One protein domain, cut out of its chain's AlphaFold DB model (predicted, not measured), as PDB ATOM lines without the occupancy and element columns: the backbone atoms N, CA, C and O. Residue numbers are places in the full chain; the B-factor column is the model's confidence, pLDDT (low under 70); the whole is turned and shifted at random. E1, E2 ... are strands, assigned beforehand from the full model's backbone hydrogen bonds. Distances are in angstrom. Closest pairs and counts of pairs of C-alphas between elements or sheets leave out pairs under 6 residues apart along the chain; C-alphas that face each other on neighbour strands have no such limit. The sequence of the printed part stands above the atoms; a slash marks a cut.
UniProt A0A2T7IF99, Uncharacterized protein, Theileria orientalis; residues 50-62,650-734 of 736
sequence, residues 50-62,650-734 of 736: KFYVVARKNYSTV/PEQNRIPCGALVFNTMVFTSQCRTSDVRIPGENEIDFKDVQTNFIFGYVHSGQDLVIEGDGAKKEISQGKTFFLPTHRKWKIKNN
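This is residues 50 to 62 and 650 to 734 of the 736 residues of an uncharacterized protein of Theileria orientalis (UniProt A0A2T7IF99). The domain is a sandwich, two sheets partly face to face with their strands crossed at 36 degrees: a strongly twisted sheet of six strands, E2, E3, E4, E1, E6, E9, and a smaller one of four, E5, E10, E7, E8. The E2 edge of the larger sheet reaches past the smaller sheet, while E9 at its other edge comes close to E10. The printed part has 98 residues with ten named strands, E1 to E10 in order along the chain, and no named helix; the class is all strand, and both sheets are antiparallel. It is compact, with a radius of gyration of the C-alphas of 13.3 A and spans of 39 by 37 by 25 A.

E1, residues 50 to 56, is an inner strand, antiparallel to E4, residues 671 to 677, at 160 degrees, and to E6, residues 694 to 700, at 166 degrees. N 53 and O 674, 3.1 A, and N 54 and O 695, 2.9 A, are within hydrogen-bond range. Edge strand E2, residues 654 to 657, forms a hairpin with E3, residues 660 to 667, with N 657 and O 660 at 2.8 A. E3 and E4 form another, with N 663 and O 675 at 2.8 A; E2, E3, E4 are a meander, each strand the antiparallel neighbour of the one before. E9, residues 720 to 723, is the other edge strand, with N 723 and O 694 of E6 at 2.8 A. In the second sheet, E5, residues 683 to 688, is an edge strand beside E10, residues 728 to 733, with N 684 and O 731 at 2.8 A. E10 is the neighbour of E7, residues 704 to 708, with N 707 and O 730 at 2.8 A. E7 forms a hairpin with edge strand E8, residues 711 to 715, with N 706 and O 713 at 2.8 A. The parts of the sheets that face each other are 10.7 A centre to centre. The closest C-alphas of E9 and E10 are those of Leu 723 and Trp 729, 7.0 A apart. E2 is apart from E5, E7, E8 and E10.

E1 begins at C-alpha 50, (31.377, 20.686, 35.750), and is 19.8 A long. E3 measures 19.1 A, E4 19.5 A, E5 15.3 A and E6 18.2 A. E10 measures 17.0 A and ends at C-alpha 733, (35.852, 30.585, 33.742).

The two farthest C-alphas, Val 62 and Glu 681, are 41.0 A apart. Residues 63 to 649 are not printed; C-alphas 62 and 650 are 31.6 A apart across the cut. The links printed whole are tight. Mean pLDDT of the printed part is 70.3; residues 50 to 62, 650 to 659, 664 to 672 and 688 to 692 are under 70.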
ATOM      1  N   LYS A  50      31.037  22.097  35.509       30.52
ATOM      2  CA  LYS A  50      31.377  20.686  35.750       30.52
ATOM      3  C   LYS A  50      32.114  20.155  34.528       30.52
ATOM      4  O   LYS A  50      31.670  20.396  33.404       30.52
ATOM      5  N   PHE A  51      33.213  19.434  34.718       30.16
ATOM      6  CA  PHE A  51      33.859  18.706  33.625       30.16
ATOM      7  C   PHE A  51      34.564  17.440  34.079       30.16
ATOM      8  O   PHE A  51      35.128  17.389  35.171       30.16
ATOM      9  N   TYR A  52      34.544  16.433  33.204       30.98
ATOM     10  CA  TYR A  52      35.203  15.150  33.415       30.98
ATOM     11  C   TYR A  52      36.617  15.182  32.853       30.98
ATOM     12  O   TYR A  52      36.791  15.143  31.639       30.98
ATOM     13  N   VAL A  53      37.620  15.218  33.730       29.14
ATOM     14  CA  VAL A  53      39.007  14.943  33.327       29.14
ATOM     15  C   VAL A  53      39.186  13.439  33.128       29.14
ATOM     16  O   VAL A  53      38.751  12.675  33.985       29.14
ATOM     17  N   VAL A  54      39.870  13.012  32.066       30.31
ATOM     18  CA  VAL A  54      40.468  11.672  31.939       30.31
ATOM     19  C   VAL A  54      41.970  11.854  31.757       30.31
ATOM     20  O   VAL A  54      42.394  12.488  30.790       30.31
ATOM     21  N   ALA A  55      42.766  11.318  32.687       27.94
ATOM     22  CA  ALA A  55      44.221  11.448  32.649       27.94
ATOM     23  C   ALA A  55      44.942  10.101  32.566       27.94
ATOM     24  O   ALA A  55      44.946   9.358  33.548       27.94
ATOM     25  N   ARG A  56      45.562   9.818  31.407       33.75
ATOM     26  CA  ARG A  56      46.418   8.645  31.157       33.75
ATOM     27  C   ARG A  56      47.877   8.982  31.451       33.75
ATOM     28  O   ARG A  56      48.359  10.055  31.084       33.75
ATOM     29  N   LYS A  57      48.588   8.022  32.043       31.69
ATOM     30  CA  LYS A  57      50.051   8.014  32.113       31.69
ATOM     31  C   LYS A  57      50.607   7.114  31.009       31.69
ATOM     32  O   LYS A  57      50.408   5.899  31.057       31.69
ATOM     33  N   ASN A  58      51.270   7.700  30.014       28.92
ATOM     34  CA  ASN A  58      51.864   6.934  28.920       28.92
ATOM     35  C   ASN A  58      53.116   6.199  29.415       28.92
ATOM     36  O   ASN A  58      54.120   6.809  29.779       28.92
ATOM     37  N   TYR A  59      53.031   4.873  29.421       30.34
ATOM     38  CA  TYR A  59      54.161   3.967  29.557       30.34
ATOM     39  C   TYR A  59      54.176   3.084  28.301       30.34
ATOM     40  O   TYR A  59      53.190   2.396  28.040       30.34
ATOM     41  N   SER A  60      55.302   3.088  27.580       29.70
ATOM     42  CA  SER A  60      55.545   2.479  26.256       29.70
ATOM     43  C   SER A  60      55.002   3.235  25.032       29.70
ATOM     44  O   SER A  60      54.000   3.942  25.097       29.70
ATOM     45  N   THR A  61      55.734   3.058  23.932       35.41
ATOM     46  CA  THR A  61      55.583   3.636  22.585       35.41
ATOM     47  C   THR A  61      54.702   2.777  21.669       35.41
ATOM     48  O   THR A  61      54.911   2.751  20.462       35.41
ATOM     49  N   VAL A  62      53.784   1.997  22.244       32.97
ATOM     50  CA  VAL A  62      52.880   1.117  21.496       32.97
ATOM     51  C   VAL A  62      51.460   1.601  21.733       32.97
ATOM     52  O   VAL A  62      50.952   1.552  22.861       32.97
ATOM     53  N   PRO A 650      32.630   8.164  44.982       47.12
ATOM     54  CA  PRO A 650      32.987   9.511  44.518       47.12
ATOM     55  C   PRO A 650      32.621  10.616  45.520       47.12
ATOM     56  O   PRO A 650      33.255  11.666  45.574       47.12
ATOM     57  N   GLU A 651      31.611  10.368  46.353       45.78
ATOM     58  CA  GLU A 651      31.065  11.328  47.313       45.78
ATOM     59  C   GLU A 651      32.000  11.643  48.491       45.78
ATOM     60  O   GLU A 651      31.842  12.686  49.124       45.78
ATOM     61  N   GLN A 652      32.976  10.778  48.801       50.12
ATOM     62  CA  GLN A 652      33.814  10.927  50.001       50.12
ATOM     63  C   GLN A 652      35.095  11.746  49.777       50.12
ATOM     64  O   GLN A 652      35.673  12.237  50.744       50.12
ATOM     65  N   ASN A 653      35.510  11.958  48.522       54.06
ATOM     66  CA  ASN A 653      36.763  12.633  48.170       54.06
ATOM     67  C   ASN A 653      36.520  13.980  47.468       54.06
ATOM     68  O   ASN A 653      37.010  14.216  46.358       54.06
ATOM     69  N   ARG A 654      35.777  14.880  48.131       57.41
ATOM     70  CA  ARG A 654      35.749  16.306  47.768       57.41
ATOM     71  C   ARG A 654      37.037  16.972  48.241       57.41
ATOM     72  O   ARG A 654      37.261  17.092  49.444       57.41
ATOM     73  N   ILE A 655      37.862  17.432  47.306       57.97
ATOM     74  CA  ILE A 655      39.095  18.168  47.600       57.97
ATOM     75  C   ILE A 655      38.866  19.644  47.236       57.97
ATOM     76  O   ILE A 655      38.875  19.977  46.046       57.97
ATOM     77  N   PRO A 656      38.635  20.536  48.219       58.09
ATOM     78  CA  PRO A 656      38.616  21.971  47.972       58.09
ATOM     79  C   PRO A 656      40.042  22.470  47.700       58.09
ATOM     80  O   PRO A 656      40.953  22.262  48.505       58.09
ATOM     81  N   CYS A 657      40.232  23.141  46.569       59.34
ATOM     82  CA  CYS A 657      41.495  23.727  46.129       59.34
ATOM     83  C   CYS A 657      41.302  25.242  45.964       59.34
ATOM     84  O   CYS A 657      41.129  25.756  44.860       59.34
ATOM     85  N   GLY A 658      41.265  25.961  47.088       67.12
ATOM     86  CA  GLY A 658      40.814  27.354  47.104       67.12
ATOM     87  C   GLY A 658      39.310  27.425  46.830       67.12
ATOM     88  O   GLY A 658      38.541  26.737  47.497       67.12
ATOM     89  N   ALA A 659      38.906  28.229  45.845       62.97
ATOM     90  CA  ALA A 659      37.518  28.312  45.384       62.97
ATOM     91  C   ALA A 659      37.102  27.125  44.482       62.97
ATOM     92  O   ALA A 659      35.915  26.889  44.268       62.97
ATOM     93  N   LEU A 660      38.071  26.358  43.968       74.25
ATOM     94  CA  LEU A 660      37.844  25.222  43.076       74.25
ATOM     95  C   LEU A 660      37.419  23.977  43.864       74.25
ATOM     96  O   LEU A 660      37.985  23.684  44.923       74.25
ATOM     97  N   VAL A 661      36.494  23.185  43.319       73.19
ATOM     98  CA  VAL A 661      36.066  21.913  43.931       73.19
ATOM     99  C   VAL A 661      36.375  20.750  42.998       73.19
ATOM    100  O   VAL A 661      35.823  20.668  41.903       73.19
ATOM    101  N   PHE A 662      37.221  19.823  43.451       74.50
ATOM    102  CA  PHE A 662      37.532  18.586  42.735       74.50
ATOM    103  C   PHE A 662      36.833  17.399  43.408       74.50
ATOM    104  O   PHE A 662      37.166  17.033  44.537       74.50
ATOM    105  N   ASN A 663      35.899  16.767  42.700       70.19
ATOM    106  CA  ASN A 663      35.232  15.533  43.107       70.19
ATOM    107  C   ASN A 663      35.876  14.370  42.334       70.19
ATOM    108  O   ASN A 663      35.590  14.170  41.154       70.19
ATOM    109  N   THR A 664      36.790  13.620  42.955       65.44
ATOM    110  CA  THR A 664      37.468  12.508  42.252       65.44
ATOM    111  C   THR A 664      36.507  11.327  42.109       65.44
ATOM    112  O   THR A 664      36.005  10.834  43.117       65.44
ATOM    113  N   MET A 665      36.249  10.874  40.878       58.88
ATOM    114  CA  MET A 665      35.241   9.844  40.596       58.88
ATOM    115  C   MET A 665      35.819   8.436  40.490       58.88
ATOM    116  O   MET A 665      35.305   7.510  41.112       58.88
ATOM    117  N   VAL A 666      36.886   8.279  39.706       59.28
ATOM    118  CA  VAL A 666      37.615   7.019  39.540       59.28
ATOM    119  C   VAL A 666      39.097   7.304  39.719       59.28
ATOM    120  O   VAL A 666      39.636   8.257  39.153       59.28
ATOM    121  N   PHE A 667      39.770   6.474  40.508       57.22
ATOM    122  CA  PHE A 667      41.209   6.563  40.720       57.22
ATOM    123  C   PHE A 667      41.829   5.178  40.536       57.22
ATOM    124  O   PHE A 667      41.571   4.265  41.318       57.22
ATOM    125  N   THR A 668      42.628   5.027  39.484       57.88
ATOM    126  CA  THR A 668      43.419   3.826  39.192       57.88
ATOM    127  C   THR A 668      44.880   4.222  38.980       57.88
ATOM    128  O   THR A 668      45.200   5.404  38.861       57.88
ATOM    129  N   SER A 669      45.783   3.245  38.901       51.12
ATOM    130  CA  SER A 669      47.206   3.485  38.616       51.12
ATOM    131  C   SER A 669      47.484   4.053  37.217       51.12
ATOM    132  O   SER A 669      48.564   4.596  36.997       51.12
ATOM    133  N   GLN A 670      46.541   3.910  36.280       52.62
ATOM    134  CA  GLN A 670      46.687   4.298  34.871       52.62
ATOM    135  C   GLN A 670      45.798   5.481  34.475       52.62
ATOM    136  O   GLN A 670      46.177   6.247  33.593       52.62
ATOM    137  N   CYS A 671      44.629   5.611  35.111       58.84
ATOM    138  CA  CYS A 671      43.605   6.600  34.799       58.84
ATOM    139  C   CYS A 671      43.025   7.240  36.070       58.84
ATOM    140  O   CYS A 671      42.554   6.539  36.975       58.84
ATOM    141  N   ARG A 672      42.970   8.576  36.095       67.75
ATOM    142  CA  ARG A 672      42.180   9.356  37.060       67.75
ATOM    143  C   ARG A 672      41.035  10.063  36.347       67.75
ATOM    144  O   ARG A 672      41.272  10.718  35.335       67.75
ATOM    145  N   THR A 673      39.838  10.012  36.936       73.25
ATOM    146  CA  THR A 673      38.720  10.880  36.555       73.25
ATOM    147  C   THR A 673      38.219  11.732  37.711       73.25
ATOM    148  O   THR A 673      38.198  11.298  38.864       73.25
ATOM    149  N   SER A 674      37.862  12.981  37.416       76.38
ATOM    150  CA  SER A 674      37.344  13.944  38.400       76.38
ATOM    151  C   SER A 674      36.277  14.829  37.759       76.38
ATOM    152  O   SER A 674      36.479  15.247  36.624       76.38
ATOM    153  N   ASP A 675      35.194  15.110  38.490       78.31
ATOM    154  CA  ASP A 675      34.278  16.236  38.242       78.31
ATOM    155  C   ASP A 675      34.893  17.492  38.875       78.31
ATOM    156  O   ASP A 675      35.165  17.513  40.080       78.31
ATOM    157  N   VAL A 676      35.165  18.506  38.059       81.75
ATOM    158  CA  VAL A 676      35.856  19.731  38.477       81.75
ATOM    159  C   VAL A 676      34.935  20.935  38.349       81.75
ATOM    160  O   VAL A 676      34.380  21.177  37.278       81.75
ATOM    161  N   ARG A 677      34.820  21.710  39.433       84.38
ATOM    162  CA  ARG A 677      34.014  22.933  39.481       84.38
ATOM    163  C   ARG A 677      34.879  24.172  39.622       84.38
ATOM    164  O   ARG A 677      35.605  24.315  40.608       84.38
ATOM    165  N   ILE A 678      34.758  25.050  38.630       86.06
ATOM    166  CA  ILE A 678      35.350  26.385  38.579       86.06
ATOM    167  C   ILE A 678      34.202  27.378  38.802       86.06
ATOM    168  O   ILE A 678      33.276  27.382  37.990       86.06
ATOM    169  N   PRO A 679      34.204  28.172  39.887       84.38
ATOM    170  CA  PRO A 679      33.254  29.275  40.053       84.38
ATOM    171  C   PRO A 679      33.446  30.354  38.977       84.38
ATOM    172  O   PRO A 679      34.457  30.342  38.275       84.38
ATOM    173  N   GLY A 680      32.512  31.301  38.868       86.38
ATOM    174  CA  GLY A 680      32.697  32.500  38.045       86.38
ATOM    175  C   GLY A 680      33.967  33.280  38.415       86.38
ATOM    176  O   GLY A 680      34.452  33.186  39.547       86.38
ATOM    177  N   GLU A 681      34.536  33.984  37.440       84.69
ATOM    178  CA  GLU A 681      35.765  34.798  37.526       84.69
ATOM    179  C   GLU A 681      37.020  34.065  38.068       84.69
ATOM    180  O   GLU A 681      38.021  34.693  38.416       84.69
ATOM    181  N   ASN A 682      37.001  32.727  38.148       86.06
ATOM    182  CA  ASN A 682      38.092  31.913  38.688       86.06
ATOM    183  C   ASN A 682      38.819  31.106  37.604       86.06
ATOM    184  O   ASN A 682      38.299  30.814  36.528       86.06
ATOM    185  N   GLU A 683      40.045  30.692  37.922       87.31
ATOM    186  CA  GLU A 683      40.939  30.014  36.988       87.31
ATOM    187  C   GLU A 683      41.661  28.815  37.617       87.31
ATOM    188  O   GLU A 683      41.999  28.808  38.802       87.31
ATOM    189  N   ILE A 684      41.923  27.795  36.798       86.25
ATOM    190  CA  ILE A 684      42.821  26.684  37.105       86.25
ATOM    191  C   ILE A 684      44.092  26.858  36.285       86.25
ATOM    192  O   ILE A 684      44.065  26.728  35.065       86.25
ATOM    193  N   ASP A 685      45.216  27.074  36.959       84.19
ATOM    194  CA  ASP A 685      46.547  26.937  36.369       84.19
ATOM    195  C   ASP A 685      47.038  25.492  36.575       84.19
ATOM    196  O   ASP A 685      47.340  25.074  37.700       84.19
ATOM    197  N   PHE A 686      47.092  24.702  35.501       74.06
ATOM    198  CA  PHE A 686      47.640  23.341  35.530       74.06
ATOM    199  C   PHE A 686      49.174  23.335  35.490       74.06
ATOM    200  O   PHE A 686      49.774  22.283  35.721       74.06
ATOM    201  N   LYS A 687      49.808  24.497  35.257       74.50
ATOM    202  CA  LYS A 687      51.238  24.666  34.969       74.50
ATOM    203  C   LYS A 687      51.714  23.638  33.941       74.50
ATOM    204  O   LYS A 687      50.960  23.237  33.064       74.50
ATOM    205  N   ASP A 688      52.985  23.265  34.027       63.28
ATOM    206  CA  ASP A 688      53.609  22.244  33.198       63.28
ATOM    207  C   ASP A 688      53.036  20.855  33.534       63.28
ATOM    208  O   ASP A 688      53.281  20.296  34.613       63.28
ATOM    209  N   VAL A 689      52.241  20.311  32.612       61.03
ATOM    210  CA  VAL A 689      51.587  19.006  32.765       61.03
ATOM    211  C   VAL A 689      52.542  17.890  32.320       61.03
ATOM    212  O   VAL A 689      52.382  17.252  31.281       61.03
ATOM    213  N   GLN A 690      53.571  17.655  33.135       58.41
ATOM    214  CA  GLN A 690      54.769  16.884  32.765       58.41
ATOM    215  C   GLN A 690      54.567  15.407  32.395       58.41
ATOM    216  O   GLN A 690      55.449  14.823  31.781       58.41
ATOM    217  N   THR A 691      53.486  14.752  32.830       62.81
ATOM    218  CA  THR A 691      53.319  13.288  32.643       62.81
ATOM    219  C   THR A 691      51.883  12.819  32.427       62.81
ATOM    220  O   THR A 691      51.659  11.631  32.197       62.81
ATOM    221  N   ASN A 692      50.909  13.727  32.516       66.69
ATOM    222  CA  ASN A 692      49.493  13.397  32.453       66.69
ATOM    223  C   ASN A 692      48.880  14.028  31.210       66.69
ATOM    224  O   ASN A 692      48.812  15.245  31.086       66.69
ATOM    225  N   PHE A 693      48.388  13.190  30.314       78.81
ATOM    226  CA  PHE A 693      47.416  13.608  29.315       78.81
ATOM    227  C   PHE A 693      46.164  14.163  30.017       78.81
ATOM    228  O   PHE A 693      45.803  13.632  31.068       78.81
ATOM    229  N   ILE A 694      45.483  15.186  29.489       82.12
ATOM    230  CA  ILE A 694      44.183  15.631  30.028       82.12
ATOM    231  C   ILE A 694      43.173  15.770  28.889       82.12
ATOM    232  O   ILE A 694      43.246  16.691  28.078       82.12
ATOM    233  N   PHE A 695      42.177  14.888  28.875       84.56
ATOM    234  CA  PHE A 695      40.949  15.066  28.101       84.56
ATOM    235  C   PHE A 695      39.839  15.602  29.006       84.56
ATOM    236  O   PHE A 695      39.722  15.153  30.147       84.56
ATOM    237  N   GLY A 696      39.044  16.549  28.511       86.12
ATOM    238  CA  GLY A 696      37.971  17.215  29.248       86.12
ATOM    239  C   GLY A 696      36.662  17.295  28.461       86.12
ATOM    240  O   GLY A 696      36.667  17.352  27.235       86.12
ATOM    241  N   TYR A 697      35.530  17.347  29.165       86.31
ATOM    242  CA  TYR A 697      34.199  17.587  28.586       86.31
ATOM    243  C   TYR A 697      33.422  18.601  29.424       86.31
ATOM    244  O   TYR A 697      33.214  18.359  30.613       86.31
ATOM    245  N   VAL A 698      32.967  19.701  28.820       87.06
ATOM    246  CA  VAL A 698      32.232  20.768  29.517       87.06
ATOM    247  C   VAL A 698      30.760  20.380  29.686       87.06
ATOM    248  O   VAL A 698      29.963  20.493  28.756       87.06
ATOM    249  N   HIS A 699      30.379  19.944  30.886       81.88
ATOM    250  CA  HIS A 699      29.011  19.511  31.187       81.88
ATOM    251  C   HIS A 699      28.034  20.687  31.351       81.88
ATOM    252  O   HIS A 699      26.897  20.618  30.886       81.88
ATOM    253  N   SER A 700      28.453  21.761  32.024       80.12
ATOM    254  CA  SER A 700      27.628  22.944  32.311       80.12
ATOM    255  C   SER A 700      28.487  24.197  32.455       80.12
ATOM    256  O   SER A 700      29.628  24.082  32.894       80.12
ATOM    257  N   GLY A 701      27.914  25.358  32.121       78.81
ATOM    258  CA  GLY A 701      28.546  26.684  32.182       78.81
ATOM    259  C   GLY A 701      28.921  27.257  30.808       78.81
ATOM    260  O   GLY A 701      28.936  26.545  29.803       78.81
ATOM    261  N   GLN A 702      29.181  28.562  30.774       73.50
ATOM    262  CA  GLN A 702      29.500  29.343  29.573       73.50
ATOM    263  C   GLN A 702      30.851  30.054  29.759       73.50
ATOM    264  O   GLN A 702      31.392  30.065  30.861       73.50
ATOM    265  N   ASP A 703      31.410  30.592  28.676       83.50
ATOM    266  CA  ASP A 703      32.620  31.427  28.675       83.50
ATOM    267  C   ASP A 703      33.868  30.802  29.331       83.50
ATOM    268  O   ASP A 703      34.692  31.485  29.948       83.50
ATOM    269  N   LEU A 704      34.060  29.489  29.147       88.50
ATOM    270  CA  LEU A 704      35.353  28.871  29.423       88.50
ATOM    271  C   LEU A 704      36.378  29.278  28.375       88.50
ATOM    272  O   LEU A 704      36.172  29.112  27.170       88.50
ATOM    273  N   VAL A 705      37.544  29.676  28.860       91.56
ATOM    274  CA  VAL A 705      38.723  29.933  28.047       91.56
ATOM    275  C   VAL A 705      39.829  28.978  28.459       91.56
ATOM    276  O   VAL A 705      40.223  28.938  29.623       91.56
ATOM    277  N   ILE A 706      40.376  28.251  27.490       90.31
ATOM    278  CA  ILE A 706      41.613  27.494  27.646       90.31
ATOM    279  C   ILE A 706      42.756  28.297  27.026       90.31
ATOM    280  O   ILE A 706      42.718  28.636  25.847       90.31
ATOM    281  N   GLU A 707      43.768  28.597  27.830       90.62
ATOM    282  CA  GLU A 707      45.004  29.268  27.438       90.62
ATOM    283  C   GLU A 707      46.175  28.287  27.569       90.62
ATOM    284  O   GLU A 707      46.336  27.637  28.606       90.62
ATOM    285  N   GLY A 708      47.001  28.192  26.532       86.94
ATOM    286  CA  GLY A 708      48.243  27.424  26.552       86.94
ATOM    287  C   GLY A 708      48.981  27.514  25.222       86.94
ATOM    288  O   GLY A 708      48.368  27.730  24.181       86.94
ATOM    289  N   ASP A 709      50.308  27.417  25.275       76.25
ATOM    290  CA  ASP A 709      51.211  27.504  24.113       76.25
ATOM    291  C   ASP A 709      50.989  28.747  23.225       76.25
ATOM    292  O   ASP A 709      51.092  28.695  22.005       76.25
ATOM    293  N   GLY A 710      50.632  29.878  23.845       80.06
ATOM    294  CA  GLY A 710      50.297  31.131  23.151       80.06
ATOM    295  C   GLY A 710      48.902  31.160  22.513       80.06
ATOM    296  O   GLY A 710      48.426  32.233  22.149       80.06
ATOM    297  N   ALA A 711      48.208  30.024  22.433       84.19
ATOM    298  CA  ALA A 711      46.844  29.935  21.934       84.19
ATOM    299  C   ALA A 711      45.809  30.186  23.043       84.19
ATOM    300  O   ALA A 711      45.950  29.740  24.186       84.19
ATOM    301  N   LYS A 712      44.716  30.861  22.672       90.50
ATOM    302  CA  LYS A 712      43.508  31.048  23.486       90.50
ATOM    303  C   LYS A 712      42.336  30.395  22.751       90.50
ATOM    304  O   LYS A 712      42.039  30.776  21.621       90.50
ATOM    305  N   LYS A 713      41.671  29.421  23.371       89.69
ATOM    306  CA  LYS A 713      40.535  28.687  22.796       89.69
ATOM    307  C   LYS A 713      39.318  28.782  23.703       89.69
ATOM    308  O   LYS A 713      39.362  28.357  24.854       89.69
ATOM    309  N   GLU A 714      38.225  29.307  23.170       90.31
ATOM    310  CA  GLU A 714      36.960  29.453  23.892       90.31
ATOM    311  C   GLU A 714      36.097  28.202  23.692       90.31
ATOM    312  O   GLU A 714      36.014  27.651  22.586       90.31
ATOM    313  N   ILE A 715      35.513  27.688  24.778       87.62
ATOM    314  CA  ILE A 715      34.866  26.374  24.805       87.62
ATOM    315  C   ILE A 715      33.491  26.492  25.457       87.62
ATOM    316  O   ILE A 715      33.350  26.820  26.628       87.62
ATOM    317  N   SER A 716      32.453  26.204  24.676       86.19
ATOM    318  CA  SER A 716      31.070  26.202  25.146       86.19
ATOM    319  C   SER A 716      30.707  24.891  25.851       86.19
ATOM    320  O   SER A 716      31.351  23.859  25.650       86.19
ATOM    321  N   GLN A 717      29.600  24.910  26.596       87.25
ATOM    322  CA  GLN A 717      28.919  23.702  27.063       87.25
ATOM    323  C   GLN A 717      28.747  22.665  25.937       87.25
ATOM    324  O   GLN A 717      28.557  23.019  24.770       87.25
ATOM    325  N   GLY A 718      28.833  21.383  26.291       82.56
ATOM    326  CA  GLY A 718      28.678  20.258  25.368       82.56
ATOM    327  C   GLY A 718      29.914  19.945  24.521       82.56
ATOM    328  O   GLY A 718      29.913  18.944  23.810       82.56
ATOM    329  N   LYS A 719      30.979  20.758  24.589       84.06
ATOM    330  CA  LYS A 719      32.218  20.514  23.839       84.06
ATOM    331  C   LYS A 719      33.258  19.763  24.667       84.06
ATOM    332  O   LYS A 719      33.421  19.973  25.872       84.06
ATOM    333  N   THR A 720      33.993  18.899  23.978       86.62
ATOM    334  CA  THR A 720      35.201  18.246  24.475       86.62
ATOM    335  C   THR A 720      36.429  19.119  24.235       86.62
ATOM    336  O   THR A 720      36.464  19.955  23.329       86.62
ATOM    337  N   PHE A 721      37.465  18.908  25.038       85.31
ATOM    338  CA  PHE A 721      38.759  19.554  24.884       85.31
ATOM    339  C   PHE A 721      39.900  18.624  25.281       85.31
ATOM    340  O   PHE A 721      39.709  17.587  25.915       85.31
ATOM    341  N   PHE A 722      41.099  19.009  24.873       86.50
ATOM    342  CA  PHE A 722      42.290  18.183  24.914       86.50
ATOM    343  C   PHE A 722      43.473  19.068  25.290       86.50
ATOM    344  O   PHE A 722      43.683  20.101  24.653       86.50
ATOM    345  N   LEU A 723      44.219  18.670  26.317       84.56
ATOM    346  CA  LEU A 723      45.437  19.332  26.770       84.56
ATOM    347  C   LEU A 723      46.593  18.311  26.693       84.56
ATOM    348  O   LEU A 723      46.616  17.361  27.489       84.56
ATOM    349  N   PRO A 724      47.526  18.451  25.733       78.38
ATOM    350  CA  PRO A 724      48.698  17.585  25.632       78.38
ATOM    351  C   PRO A 724      49.670  17.770  26.806       78.38
ATOM    352  O   PRO A 724      49.686  18.803  27.483       78.38
ATOM    353  N   THR A 725      50.513  16.757  27.014       80.69
ATOM    354  CA  THR A 725      51.599  16.746  28.005       80.69
ATOM    355  C   THR A 725      52.702  17.764  27.692       80.69
ATOM    356  O   THR A 725      52.794  18.283  26.582       80.69
ATOM    357  N   HIS A 726      53.557  18.032  28.687       75.62
ATOM    358  CA  HIS A 726      54.752  18.899  28.597       75.62
ATOM    359  C   HIS A 726      54.478  20.361  28.207       75.62
ATOM    360  O   HIS A 726      55.384  21.097  27.820       75.62
ATOM    361  N   ARG A 727      53.218  20.786  28.307       78.06
ATOM    362  CA  ARG A 727      52.733  22.110  27.918       78.06
ATOM    363  C   ARG A 727      52.030  22.771  29.098       78.06
ATOM    364  O   ARG A 727      51.578  22.095  30.031       78.06
ATOM    365  N   LYS A 728      52.010  24.107  29.096       82.81
ATOM    366  CA  LYS A 728      51.450  24.908  30.193       82.81
ATOM    367  C   LYS A 728      50.014  25.273  29.877       82.81
ATOM    368  O   LYS A 728      49.777  26.068  28.974       82.81
ATOM    369  N   TRP A 729      49.085  24.726  30.655       86.31
ATOM    370  CA  TRP A 729      47.654  24.900  30.427       86.31
ATOM    371  C   TRP A 729      46.968  25.648  31.555       86.31
ATOM    372  O   TRP A 729      47.225  25.420  32.740       86.31
ATOM    373  N   LYS A 730      46.032  26.506  31.170       89.44
ATOM    374  CA  LYS A 730      45.233  27.314  32.074       89.44
ATOM    375  C   LYS A 730      43.786  27.323  31.600       89.44
ATOM    376  O   LYS A 730      43.531  27.566  30.429       89.44
ATOM    377  N   ILE A 731      42.840  27.042  32.491       89.81
ATOM    378  CA  ILE A 731      41.402  27.104  32.197       89.81
ATOM    379  C   ILE A 731      40.800  28.213  33.050       89.81
ATOM    380  O   ILE A 731      40.791  28.101  34.274       89.81
ATOM    381  N   LYS A 732      40.297  29.270  32.418       90.69
ATOM    382  CA  LYS A 732      39.567  30.361  33.070       90.69
ATOM    383  C   LYS A 732      38.076  30.171  32.846       90.69
ATOM    384  O   LYS A 732      37.668  29.874  31.726       90.69
ATOM    385  N   ASN A 733      37.278  30.360  33.888       90.81
ATOM    386  CA  ASN A 733      35.852  30.585  33.742       90.81
ATOM    387  C   ASN A 733      35.606  32.099  33.763       90.81
ATOM    388  O   ASN A 733      35.781  32.731  34.805       90.81
ATOM    389  N   ASN A 734      35.229  32.671  32.619       87.75
ATOM    390  CA  ASN A 734      34.934  34.099  32.508       87.75
ATOM    391  C   ASN A 734      33.456  34.426  32.787       87.75
ATOM    392  O   ASN A 734      33.076  35.593  32.678       87.75
TER     393      ASN A 734